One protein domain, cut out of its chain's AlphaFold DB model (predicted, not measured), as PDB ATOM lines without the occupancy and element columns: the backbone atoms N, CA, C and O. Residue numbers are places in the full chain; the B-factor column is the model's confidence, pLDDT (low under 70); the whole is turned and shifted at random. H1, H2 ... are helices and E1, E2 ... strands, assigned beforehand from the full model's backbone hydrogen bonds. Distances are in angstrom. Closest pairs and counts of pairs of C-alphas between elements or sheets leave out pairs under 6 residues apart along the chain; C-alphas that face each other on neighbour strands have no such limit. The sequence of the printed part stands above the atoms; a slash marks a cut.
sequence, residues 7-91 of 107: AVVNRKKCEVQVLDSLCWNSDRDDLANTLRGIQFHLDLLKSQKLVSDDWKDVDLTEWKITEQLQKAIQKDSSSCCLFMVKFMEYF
ATOM      1  N   ALA A   7      37.114  62.761 -89.252       96.94
ATOM      2  CA  ALA A   7      38.162  63.752 -89.469       96.94
ATOM      3  C   ALA A   7      39.468  63.287 -88.809       96.94
ATOM      4  O   ALA A   7      39.475  62.876 -87.648       96.94
ATOM      5  N   VAL A   8      40.577  63.366 -89.539       97.25
ATOM      6  CA  VAL A   8      41.909  62.962 -89.080       97.25
ATOM      7  C   VAL A   8      42.846  64.160 -89.141       97.25
ATOM      8  O   VAL A   8      43.101  64.709 -90.210       97.25
ATOM      9  N   VAL A   9      43.392  64.548 -87.992       95.50
ATOM     10  CA  VAL A   9      44.420  65.591 -87.901       95.50
ATOM     11  C   VAL A   9      45.763  64.987 -88.315       95.50
ATOM     12  O   VAL A   9      46.384  64.242 -87.554       95.50
ATOM     13  N   ASN A  10      46.218  65.284 -89.533       94.88
ATOM     14  CA  ASN A  10      47.444  64.723 -90.089       94.88
ATOM     15  C   ASN A  10      48.583  65.741 -90.071       94.88
ATOM     16  O   ASN A  10      48.846  66.458 -91.035       94.88
ATOM     17  N   ARG A  11      49.330  65.733 -88.969       91.44
ATOM     18  CA  ARG A  11      50.463  66.638 -88.759       91.44
ATOM     19  C   ARG A  11      51.587  66.480 -89.778       91.44
ATOM     20  O   ARG A  11      52.205  67.466 -90.146       91.44
ATOM     21  N   LYS A  12      51.851  65.261 -90.266       90.75
ATOM     22  CA  LYS A  12      52.921  65.033 -91.259       90.75
ATOM     23  C   LYS A  12      52.642  65.750 -92.581       90.75
ATOM     24  O   LYS A  12      53.578  66.048 -93.311       90.75
ATOM     25  N   LYS A  13      51.365  65.983 -92.884       92.88
ATOM     26  CA  LYS A  13      50.906  66.670 -94.091       92.88
ATOM     27  C   LYS A  13      50.405  68.095 -93.834       92.88
ATOM     28  O   LYS A  13      50.070  68.772 -94.798       92.88
ATOM     29  N   CYS A  14      50.352  68.537 -92.575       93.69
ATOM     30  CA  CYS A  14      49.746  69.809 -92.164       93.69
ATOM     31  C   CYS A  14      48.328  70.004 -92.735       93.69
ATOM     32  O   CYS A  14      47.988  71.067 -93.250       93.69
ATOM     33  N   GLU A  15      47.511  68.950 -92.683       95.56
ATOM     34  CA  GLU A  15      46.141  68.965 -93.201       95.56
ATOM     35  C   GLU A  15      45.185  68.225 -92.258       95.56
ATOM     36  O   GLU A  15      45.584  67.342 -91.490       95.56
ATOM     37  N   VAL A  16      43.901  68.562 -92.352       96.94
ATOM     38  CA  VAL A  16      42.815  67.792 -91.743       96.94
ATOM     39  C   VAL A  16      42.145  66.982 -92.844       96.94
ATOM     40  O   VAL A  16      41.643  67.532 -93.819       96.94
ATOM     41  N   GLN A  17      42.161  65.661 -92.715       96.81
ATOM     42  CA  GLN A  17      41.659  64.740 -93.732       96.81
ATOM     43  C   GLN A  17      40.259  64.271 -93.359       96.81
ATOM     44  O   GLN A  17      40.053  63.806 -92.239       96.81
ATOM     45  N   VAL A  18      39.313  64.353 -94.289       96.94
ATOM     46  CA  VAL A  18      37.924  63.937 -94.071       96.94
ATOM     47  C   VAL A  18      37.619  62.675 -94.869       96.94
ATOM     48  O   VAL A  18      37.836  62.614 -96.081       96.94
ATOM     49  N   LEU A  19      37.106  61.659 -94.178       97.12
ATOM     50  CA  LEU A  19      36.513  60.470 -94.775       97.12
ATOM     51  C   LEU A  19      35.008  60.482 -94.513       97.12
ATOM     52  O   LEU A  19      34.546  60.229 -93.398       97.12
ATOM     53  N   ASP A  20      34.259  60.766 -95.572       96.38
ATOM     54  CA  ASP A  20      32.805  60.848 -95.572       96.38
ATOM     55  C   ASP A  20      32.235  59.875 -96.607       96.38
ATOM     56  O   ASP A  20      32.399  60.052 -97.815       96.38
ATOM     57  N   SER A  21      31.562  58.828 -96.135       96.12
ATOM     58  CA  SER A  21      31.045  57.748 -96.978       96.12
ATOM     59  C   SER A  21      29.955  58.191 -97.953       96.12
ATOM     60  O   SER A  21      29.765  57.535 -98.981       96.12
ATOM     61  N   LEU A  22      29.257  59.290 -97.658       95.31
ATOM     62  CA  LEU A  22      28.250  59.882 -98.534       95.31
ATOM     63  C   LEU A  22      28.843  60.943 -99.467       95.31
ATOM     64  O   LEU A  22      28.130  61.408-100.354       95.31
ATOM     65  N   CYS A  23      30.116  61.325 -99.282       93.25
ATOM     66  CA  CYS A  23      30.714  62.505 -99.915       93.25
ATOM     67  C   CYS A  23      29.758  63.700 -99.853       93.25
ATOM     68  O   CYS A  23      29.483  64.346-100.866       93.25
ATOM     69  N   TRP A  24      29.175  63.923 -98.672       85.12
ATOM     70  CA  TRP A  24      28.181  64.963 -98.512       85.12
ATOM     71  C   TRP A  24      28.845  66.310 -98.789       85.12
ATOM     72  O   TRP A  24      29.841  66.659 -98.161       85.12
ATOM     73  N   ASN A  25      28.291  67.063 -99.738       70.62
ATOM     74  CA  ASN A  25      28.783  68.391-100.077       70.62
ATOM     75  C   ASN A  25      28.321  69.379 -98.996       70.62
ATOM     76  O   ASN A  25      27.278  70.019 -99.138       70.62
ATOM     77  N   SER A  26      29.032  69.416 -97.869       72.06
ATOM     78  CA  SER A  26      28.877  70.454 -96.853       72.06
ATOM     79  C   SER A  26      30.098  71.355 -96.854       72.06
ATOM     80  O   SER A  26      31.216  70.900 -97.082       72.06
ATOM     81  N   ASP A  27      29.891  72.619 -96.501       84.75
ATOM     82  CA  ASP A  27      30.968  73.600 -96.322       84.75
ATOM     83  C   ASP A  27      31.857  73.296 -95.094       84.75
ATOM     84  O   ASP A  27      32.757  74.061 -94.760       84.75
ATOM     85  N   ARG A  28      31.629  72.154 -94.419       92.44
ATOM     86  CA  ARG A  28      32.360  71.667 -93.234       92.44
ATOM     87  C   ARG A  28      32.432  72.686 -92.087       92.44
ATOM     88  O   ARG A  28      33.357  72.641 -91.277       92.44
ATOM     89  N   ASP A  29      31.434  73.563 -91.969       92.94
ATOM     90  CA  ASP A  29      31.341  74.555 -90.889       92.94
ATOM     91  C   ASP A  29      31.367  73.915 -89.497       92.94
ATOM     92  O   ASP A  29      31.964  74.454 -88.562       92.94
ATOM     93  N   ASP A  30      30.734  72.750 -89.347       93.56
ATOM     94  CA  ASP A  30      30.746  71.972 -88.112       93.56
ATOM     95  C   ASP A  30      32.173  71.546 -87.743       93.56
ATOM     96  O   ASP A  30      32.614  71.810 -86.623       93.56
ATOM     97  N   LEU A  31      32.933  71.007 -88.704       95.56
ATOM     98  CA  LEU A  31      34.335  70.645 -88.507       95.56
ATOM     99  C   LEU A  31      35.198  71.873 -88.211       95.56
ATOM    100  O   LEU A  31      36.012  71.840 -87.289       95.56
ATOM    101  N   ALA A  32      35.008  72.974 -88.940       95.69
ATOM    102  CA  ALA A  32      35.749  74.213 -88.718       95.69
ATOM    103  C   ALA A  32      35.511  74.776 -87.304       95.69
ATOM    104  O   ALA A  32      36.448  75.232 -86.643       95.69
ATOM    105  N   ASN A  33      34.274  74.706 -86.804       96.06
ATOM    106  CA  ASN A  33      33.941  75.068 -85.424       96.06
ATOM    107  C   ASN A  33      34.635  74.139 -84.414       96.06
ATOM    108  O   ASN A  33      35.207  74.620 -83.434       96.06
ATOM    109  N   THR A  34      34.630  72.824 -84.659       96.62
ATOM    110  CA  THR A  34      35.327  71.847 -83.810       96.62
ATOM    111  C   THR A  34      36.835  72.099 -83.775       96.62
ATOM    112  O   THR A  34      37.415  72.114 -82.691       96.62
ATOM    113  N   LEU A  35      37.472  72.364 -84.920       97.44
ATOM    114  CA  LEU A  35      38.905  72.671 -85.001       97.44
ATOM    115  C   LEU A  35      39.259  73.950 -84.238       97.44
ATOM    116  O   LEU A  35      40.243  73.951 -83.505       97.44
ATOM    117  N   ARG A  36      38.427  74.999 -84.316       97.69
ATOM    118  CA  ARG A  36      38.588  76.216 -83.498       97.69
ATOM    119  C   ARG A  36      38.528  75.920 -81.996       97.69
ATOM    120  O   ARG A  36      39.340  76.443 -81.237       97.69
ATOM    121  N   GLY A  37      37.612  75.051 -81.568       97.75
ATOM    122  CA  GLY A  37      37.538  74.602 -80.173       97.75
ATOM    123  C   GLY A  37      38.783  73.823 -79.733       97.75
ATOM    124  O   GLY A  37      39.334  74.085 -78.665       97.75
ATOM    125  N   ILE A  38      39.270  72.902 -80.570       96.38
ATOM    126  CA  ILE A  38      40.502  72.148 -80.292       96.38
ATOM    127  C   ILE A  38      41.708  73.091 -80.235       96.38
ATOM    128  O   ILE A  38      42.511  72.977 -79.311       96.38
ATOM    129  N   GLN A  39      41.815  74.040 -81.168       96.94
ATOM    130  CA  GLN A  39      42.887  75.035 -81.199       96.94
ATOM    131  C   GLN A  39      42.919  75.861 -79.908       96.94
ATOM    132  O   GLN A  39      43.972  75.983 -79.289       96.94
ATOM    133  N   PHE A  40      41.759  76.326 -79.435       97.06
ATOM    134  CA  PHE A  40      41.656  77.034 -78.158       97.06
ATOM    135  C   PHE A  40      42.223  76.214 -76.985       97.06
ATOM    136  O   PHE A  40      43.007  76.721 -76.178       97.06
ATOM    137  N   HIS A  41      41.869  74.927 -76.895       95.25
ATOM    138  CA  HIS A  41      42.411  74.043 -75.860       95.25
ATOM    139  C   HIS A  41      43.912  73.785 -76.034       95.25
ATOM    140  O   HIS A  41      44.643  73.734 -75.042       95.25
ATOM    141  N   LEU A  42      44.384  73.650 -77.273       94.81
ATOM    142  CA  LEU A  42      45.798  73.472 -77.573       94.81
ATOM    143  C   LEU A  42      46.614  74.699 -77.139       94.81
ATOM    144  O   LEU A  42      47.647  74.540 -76.492       94.81
ATOM    145  N   ASP A  43      46.131  75.911 -77.413       95.25
ATOM    146  CA  ASP A  43      46.800  77.156 -77.024       95.25
ATOM    147  C   ASP A  43      46.849  77.341 -75.505       95.25
ATOM    148  O   ASP A  43      47.879  77.754 -74.957       95.25
ATOM    149  N   LEU A  44      45.794  76.932 -74.794       95.88
ATOM    150  CA  LEU A  44      45.813  76.875 -73.334       95.88
ATOM    151  C   LEU A  44      46.926  75.944 -72.829       95.88
ATOM    152  O   LEU A  44      47.707  76.338 -71.960       95.88
ATOM    153  N   LEU A  45      47.047  74.738 -73.390       94.81
ATOM    154  CA  LEU A  45      48.097  73.792 -73.007       94.81
ATOM    155  C   LEU A  45      49.502  74.305 -73.380       94.81
ATOM    156  O   LEU A  45      50.444  74.113 -72.603       94.81
ATOM    157  N   LYS A  46      49.661  74.995 -74.520       93.75
ATOM    158  CA  LYS A  46      50.926  75.642 -74.921       93.75
ATOM    159  C   LYS A  46      51.350  76.704 -73.909       93.75
ATOM    160  O   LYS A  46      52.510  76.713 -73.496       93.75
ATOM    161  N   SER A  47      50.419  77.550 -73.455       93.56
ATOM    162  CA  SER A  47      50.698  78.586 -72.444       93.56
ATOM    163  C   SER A  47      51.207  78.000 -71.120       93.56
ATOM    164  O   SER A  47      52.056  78.594 -70.455       93.56
ATOM    165  N   GLN A  48      50.756  76.789 -70.781       95.25
ATOM    166  CA  GLN A  48      51.170  76.043 -69.591       95.25
ATOM    167  C   GLN A  48      52.418  75.176 -69.827       95.25
ATOM    168  O   GLN A  48      52.880  74.507 -68.907       95.25
ATOM    169  N   LYS A  49      52.983  75.187 -71.045       92.62
ATOM    170  CA  LYS A  49      54.116  74.348 -71.472       92.62
ATOM    171  C   LYS A  49      53.858  72.841 -71.291       92.62
ATOM    172  O   LYS A  49      54.792  72.082 -71.051       92.62
ATOM    173  N   LEU A  50      52.600  72.413 -71.423       93.75
ATOM    174  CA  LEU A  50      52.161  71.017 -71.259       93.75
ATOM    175  C   LEU A  50      52.049  70.249 -72.585       93.75
ATOM    176  O   LEU A  50      51.577  69.117 -72.619       93.75
ATOM    177  N   VAL A  51      52.463  70.871 -73.686       91.75
ATOM    178  CA  VAL A  51      52.385  70.316 -75.038       91.75
ATOM    179  C   VAL A  51      53.774  69.870 -75.480       91.75
ATOM    180  O   VAL A  51      54.755  70.582 -75.259       91.75
ATOM    181  N   SER A  52      53.868  68.699 -76.116       90.31
ATOM    182  CA  SER A  52      55.125  68.215 -76.696       90.31
ATOM    183  C   SER A  52      55.601  69.117 -77.837       90.31
ATOM    184  O   SER A  52      54.785  69.739 -78.516       90.31
ATOM    185  N   ASP A  53      56.903  69.104 -78.123       88.69
ATOM    186  CA  ASP A  53      57.510  69.947 -79.166       88.69
ATOM    187  C   ASP A  53      56.825  69.822 -80.537       88.69
ATOM    188  O   ASP A  53      56.597  70.832 -81.194       88.69
ATOM    189  N   ASP A  54      56.368  68.616 -80.894       87.06
ATOM    190  CA  ASP A  54      55.614  68.305 -82.121       87.06
ATOM    191  C   ASP A  54      54.361  69.170 -82.376       87.06
ATOM    192  O   ASP A  54      53.837  69.169 -83.491       87.06
ATOM    193  N   TRP A  55      53.840  69.856 -81.358       88.94
ATOM    194  CA  TRP A  55      52.563  70.573 -81.401       88.94
ATOM    195  C   TRP A  55      52.682  72.060 -81.031       88.94
ATOM    196  O   TRP A  55      51.672  72.765 -81.009       88.94
ATOM    197  N   LYS A  56      53.891  72.562 -80.741       85.50
ATOM    198  CA  LYS A  56      54.099  73.961 -80.316       85.50
ATOM    199  C   LYS A  56      53.739  74.971 -81.405       85.50
ATOM    200  O   LYS A  56      53.055  75.947 -81.110       85.50
ATOM    201  N   ASP A  57      54.102  74.669 -82.645       87.31
ATOM    202  CA  ASP A  57      53.911  75.562 -83.796       87.31
ATOM    203  C   ASP A  57      52.703  75.166 -84.663       87.31
ATOM    204  O   ASP A  57      52.554  75.618 -85.795       87.31
ATOM    205  N   VAL A  58      51.834  74.289 -84.148       91.88
ATOM    206  CA  VAL A  58      50.629  73.851 -84.859       91.88
ATOM    207  C   VAL A  58      49.511  74.874 -84.686       91.88
ATOM    208  O   VAL A  58      49.142  75.209 -83.556       91.88
ATOM    209  N   ASP A  59      48.942  75.298 -85.810       94.75
ATOM    210  CA  ASP A  59      47.684  76.033 -85.883       94.75
ATOM    211  C   ASP A  59      46.688  75.262 -86.757       94.75
ATOM    212  O   ASP A  59      46.816  75.196 -87.980       94.75
ATOM    213  N   LEU A  60      45.708  74.633 -86.108       95.25
ATOM    214  CA  LEU A  60      44.700  73.807 -86.761       95.25
ATOM    215  C   LEU A  60      43.681  74.622 -87.562       95.25
ATOM    216  O   LEU A  60      43.004  74.035 -88.403       95.25
ATOM    217  N   THR A  61      43.536  75.931 -87.317       95.19
ATOM    218  CA  THR A  61      42.558  76.751 -88.053       95.19
ATOM    219  C   THR A  61      43.054  77.147 -89.435       95.19
ATOM    220  O   THR A  61      42.241  77.385 -90.324       95.19
ATOM    221  N   GLU A  62      44.371  77.135 -89.631       95.38
ATOM    222  CA  GLU A  62      45.023  77.429 -90.911       95.38
ATOM    223  C   GLU A  62      45.247  76.171 -91.768       95.38
ATOM    224  O   GLU A  62      45.608  76.255 -92.944       95.38
ATOM    225  N   TRP A  63      45.059  74.976 -91.198       96.00
ATOM    226  CA  TRP A  63      45.268  73.728 -91.925       96.00
ATOM    227  C   TRP A  63      44.154  73.473 -92.933       96.00
ATOM    228  O   TRP A  63      42.962  73.532 -92.628       96.00
ATOM    229  N   LYS A  64      44.553  73.102 -94.152       95.12
ATOM    230  CA  LYS A  64      43.608  72.765 -95.216       95.12
ATOM    231  C   LYS A  64      42.786  71.532 -94.831       95.12
ATOM    232  O   LYS A  64      43.344  70.500 -94.459       95.12
ATOM    233  N   ILE A  65      41.470  71.617 -95.014       95.38
ATOM    234  CA  ILE A  65      40.568  70.463 -94.949       95.38
ATOM    235  C   ILE A  65      40.561  69.770 -96.318       95.38
ATOM    236  O   ILE A  65      40.376  70.414 -97.354       95.38
ATOM    237  N   THR A  66      40.807  68.460 -96.340       94.44
ATOM    238  CA  THR A  66      40.917  67.666 -97.571       94.44
ATOM    239  C   THR A  66      40.004  66.444 -97.551       94.44
ATOM    240  O   THR A  66      40.175  65.518 -96.757       94.44
ATOM    241  N   GLU A  67      39.056  66.410 -98.484       95.25
ATOM    242  CA  GLU A  67      38.197  65.249 -98.720       95.25
ATOM    243  C   GLU A  67      39.005  64.106 -99.342       95.25
ATOM    244  O   GLU A  67      39.583  64.243-100.424       95.25
ATOM    245  N   GLN A  68      39.046  62.960 -98.664       95.19
ATOM    246  CA  GLN A  68      39.789  61.789 -99.136       95.19
ATOM    247  C   GLN A  68      38.980  60.946-100.128       95.19
ATOM    248  O   GLN A  68      39.550  60.172-100.899       95.19
ATOM    249  N   LEU A  69      37.652  61.089-100.126       94.06
ATOM    250  CA  LEU A  69      36.747  60.383-101.028       94.06
ATOM    251  C   LEU A  69      36.188  61.341-102.080       94.06
ATOM    252  O   LEU A  69      35.718  62.427-101.764       94.06
ATOM    253  N   GLN A  70      36.217  60.908-103.340       91.81
ATOM    254  CA  GLN A  70      35.727  61.696-104.481       91.81
ATOM    255  C   GLN A  70      34.287  61.345-104.878       91.81
ATOM    256  O   GLN A  70      33.671  62.046-105.678       91.81
ATOM    257  N   LYS A  71      33.768  60.210-104.393       93.44
ATOM    258  CA  LYS A  71      32.435  59.695-104.717       93.44
ATOM    259  C   LYS A  71      31.863  58.948-103.522       93.44
ATOM    260  O   LYS A  71      32.593  58.214-102.856       93.44
ATOM    261  N   ALA A  72      30.555  59.086-103.328       95.00
ATOM    262  CA  ALA A  72      29.821  58.353-102.312       95.00
ATOM    263  C   ALA A  72      29.992  56.838-102.505       95.00
ATOM    264  O   ALA A  72      29.823  56.311-103.610       95.00
ATOM    265  N   ILE A  73      30.314  56.143-101.419       95.31
ATOM    266  CA  ILE A  73      30.425  54.678-101.363       95.31
ATOM    267  C   ILE A  73      29.304  54.049-100.531       95.31
ATOM    268  O   ILE A  73      28.987  52.870-100.718       95.31
ATOM    269  N   GLN A  74      28.680  54.842 -99.660       95.31
ATOM    270  CA  GLN A  74      27.451  54.497 -98.965       95.31
ATOM    271  C   GLN A  74      26.240  54.736 -99.871       95.31
ATOM    272  O   GLN A  74      26.160  55.735-100.585       95.31
ATOM    273  N   LYS A  75      25.290  53.801 -99.830       94.69
ATOM    274  CA  LYS A  75      24.057  53.796-100.630       94.69
ATOM    275  C   LYS A  75      22.785  53.897 -99.789       94.69
ATOM    276  O   LYS A  75      21.728  54.177-100.343       94.69
ATOM    277  N   ASP A  76      22.873  53.639 -98.487       93.56
ATOM    278  CA  ASP A  76      21.755  53.765 -97.547       93.56
ATOM    279  C   ASP A  76      21.866  55.044 -96.693       93.56
ATOM    280  O   ASP A  76      22.793  55.839 -96.848       93.56
ATOM    281  N   SER A  77      20.911  55.259 -95.786       89.62
ATOM    282  CA  SER A  77      20.874  56.425 -94.894       89.62
ATOM    283  C   SER A  77      21.358  56.149 -93.464       89.62
ATOM    284  O   SER A  77      21.342  57.063 -92.641       89.62
ATOM    285  N   SER A  78      21.774  54.920 -93.138       93.06
ATOM    286  CA  SER A  78      21.983  54.485 -91.746       93.06
ATOM    287  C   SER A  78      23.368  53.909 -91.455       93.06
ATOM    288  O   SER A  78      23.778  53.882 -90.295       93.06
ATOM    289  N   SER A  79      24.126  53.494 -92.472       95.31
ATOM    290  CA  SER A  79      25.420  52.825 -92.292       95.31
ATOM    291  C   SER A  79      26.610  53.771 -92.086       95.31
ATOM    292  O   SER A  79      27.721  53.293 -91.866       95.31
ATOM    293  N   CYS A  80      26.410  55.096 -92.085       95.44
ATOM    294  CA  CYS A  80      27.494  56.092 -91.972       95.44
ATOM    295  C   CYS A  80      28.408  55.882 -90.757       95.44
ATOM    296  O   CYS A  80      29.629  55.953 -90.879       95.44
ATOM    297  N   CYS A  81      27.841  55.529 -89.602       94.44
ATOM    298  CA  CYS A  81      28.626  55.220 -88.407       94.44
ATOM    299  C   CYS A  81      29.508  53.973 -88.603       94.44
ATOM    300  O   CYS A  81      30.669  53.956 -88.201       94.44
ATOM    301  N   LEU A  82      29.000  52.946 -89.287       95.88
ATOM    302  CA  LEU A  82      29.768  51.734 -89.564       95.88
ATOM    303  C   LEU A  82      30.890  52.000 -90.578       95.88
ATOM    304  O   LEU A  82      31.998  51.494 -90.412       95.88
ATOM    305  N   PHE A  83      30.646  52.871 -91.565       96.88
ATOM    306  CA  PHE A  83      31.692  53.354 -92.475       96.88
ATOM    307  C   PHE A  83      32.776  54.099 -91.706       96.88
ATOM    308  O   PHE A  83      33.952  53.807 -91.898       96.88
ATOM    309  N   MET A  84      32.395  54.999 -90.796       96.38
ATOM    310  CA  MET A  84      33.333  55.720 -89.936       96.38
ATOM    311  C   MET A  84      34.217  54.759 -89.126       96.38
ATOM    312  O   MET A  84      35.434  54.937 -89.099       96.38
ATOM    313  N   VAL A  85      33.645  53.710 -88.522       96.31
ATOM    314  CA  VAL A  85      34.419  52.691 -87.787       96.31
ATOM    315  C   VAL A  85      35.388  51.955 -88.714       96.31
ATOM    316  O   VAL A  85      36.560  51.804 -88.376       96.31
ATOM    317  N   LYS A  86      34.950  51.560 -89.915       96.44
ATOM    318  CA  LYS A  86      35.835  50.931 -90.908       96.44
ATOM    319  C   LYS A  86      36.917  51.880 -91.427       96.44
ATOM    320  O   LYS A  86      38.028  51.436 -91.704       96.44
ATOM    321  N   PHE A  87      36.647  53.182 -91.513       97.31
ATOM    322  CA  PHE A  87      37.678  54.177 -91.794       97.31
ATOM    323  C   PHE A  87      38.714  54.237 -90.671       97.31
ATOM    324  O   PHE A  87      39.900  54.238 -90.976       97.31
ATOM    325  N   MET A  88      38.310  54.219 -89.397       96.88
ATOM    326  CA  MET A  88      39.262  54.169 -88.276       96.88
ATOM    327  C   MET A  88      40.111  52.890 -88.291       96.88
ATOM    328  O   MET A  88      41.292  52.941 -87.965       96.88
ATOM    329  N   GLU A  89      39.519  51.758 -88.684       96.38
ATOM    330  CA  GLU A  89      40.211  50.468 -88.787       96.38
ATOM    331  C   GLU A  89      41.244  50.452 -89.925       96.38
ATOM    332  O   GLU A  89      42.368  49.986 -89.736       96.38
ATOM    333  N   TYR A  90      40.886  50.970 -91.104       96.50
ATOM    334  CA  TYR A  90      41.692  50.785 -92.312       96.50
ATOM    335  C   TYR A  90      42.479  52.013 -92.773       96.50
ATOM    336  O   TYR A  90      43.373  51.858 -93.610       96.50
ATOM    337  N   PHE A  91      42.190  53.223 -92.292       97.25
ATOM    338  CA  PHE A  91      42.872  54.431 -92.756       97.25
ATOM    339  C   PHE A  91      44.260  54.580 -92.130       97.25
ATOM    340  O   PHE A  91      44.409  54.757 -90.925       97.25
TER     341      PHE A  91
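What this domain is: This is residues 7 to 91 of the 107 residues of the protein "ULP_PROTEASE domain-containing protein" of Aegilops tauschii subsp. strangulata (UniProt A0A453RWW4). A small three-strand sheet, E1 E2 E3, stands as a little wall near the middle of the length of a loose, elongated model, with long H1 reaching out toward one end and H2 set toward the other, each only grazing the sheet. The 85 printed residues run E1, E2, H1, E3, H2; the sheet, E1 E2 E3, is mixed, and the class is mixed, helices and strands. The radius of gyration of the C-alphas is 14.9 A, the spans 47 by 25 by 21 A.

How they stand to each other: Look first at the antiparallel hairpin of E1, residues 7 to 10, and E2, residues 15 to 19, where N 8 and O 17 are 2.8 A apart. Parallel to E2 runs E3, residues 64 to 67, with N 66 and O 16 at 2.8 A. H1, residues 29 to 47, grazes the sheet with residues 31 to 35; the closest C-alphas of E1 and H1, Ala 7 and Leu 31, are 7.9 A apart. E2, H1 and E3 make a strand-helix-strand unit, two parallel neighbour strands with a helix between, its crossover right-handed. H2, residues 80 to 90, grazes the sheet with residues 83 to 88; the closest C-alphas of E2 and H2, Leu 19 and Phe 87, are 7.1 A apart. H1 and H2 are apart. In both helices every O i to N i+4 pair is within hydrogen-bond range.

Where its parts are: Find C-alpha 7, where E1 begins, at (38.162, 63.752, -89.469); E1 is 9.4 A long, E2 12.9 A and E3 9.9 A. H1 runs 27.0 A from C-alpha 29 at (31.341, 74.555, -90.889); H2 runs 15.2 A to C-alpha 90 at (41.692, 50.785, -92.312).

The domain as a whole: The two C-alphas farthest apart, those of Gln 48 and Lys 75, are 46.8 A apart. The links H1 to E3 and E3 to H2 are long; the printed part has no cut, and no printed residue is under 70 in pLDDT.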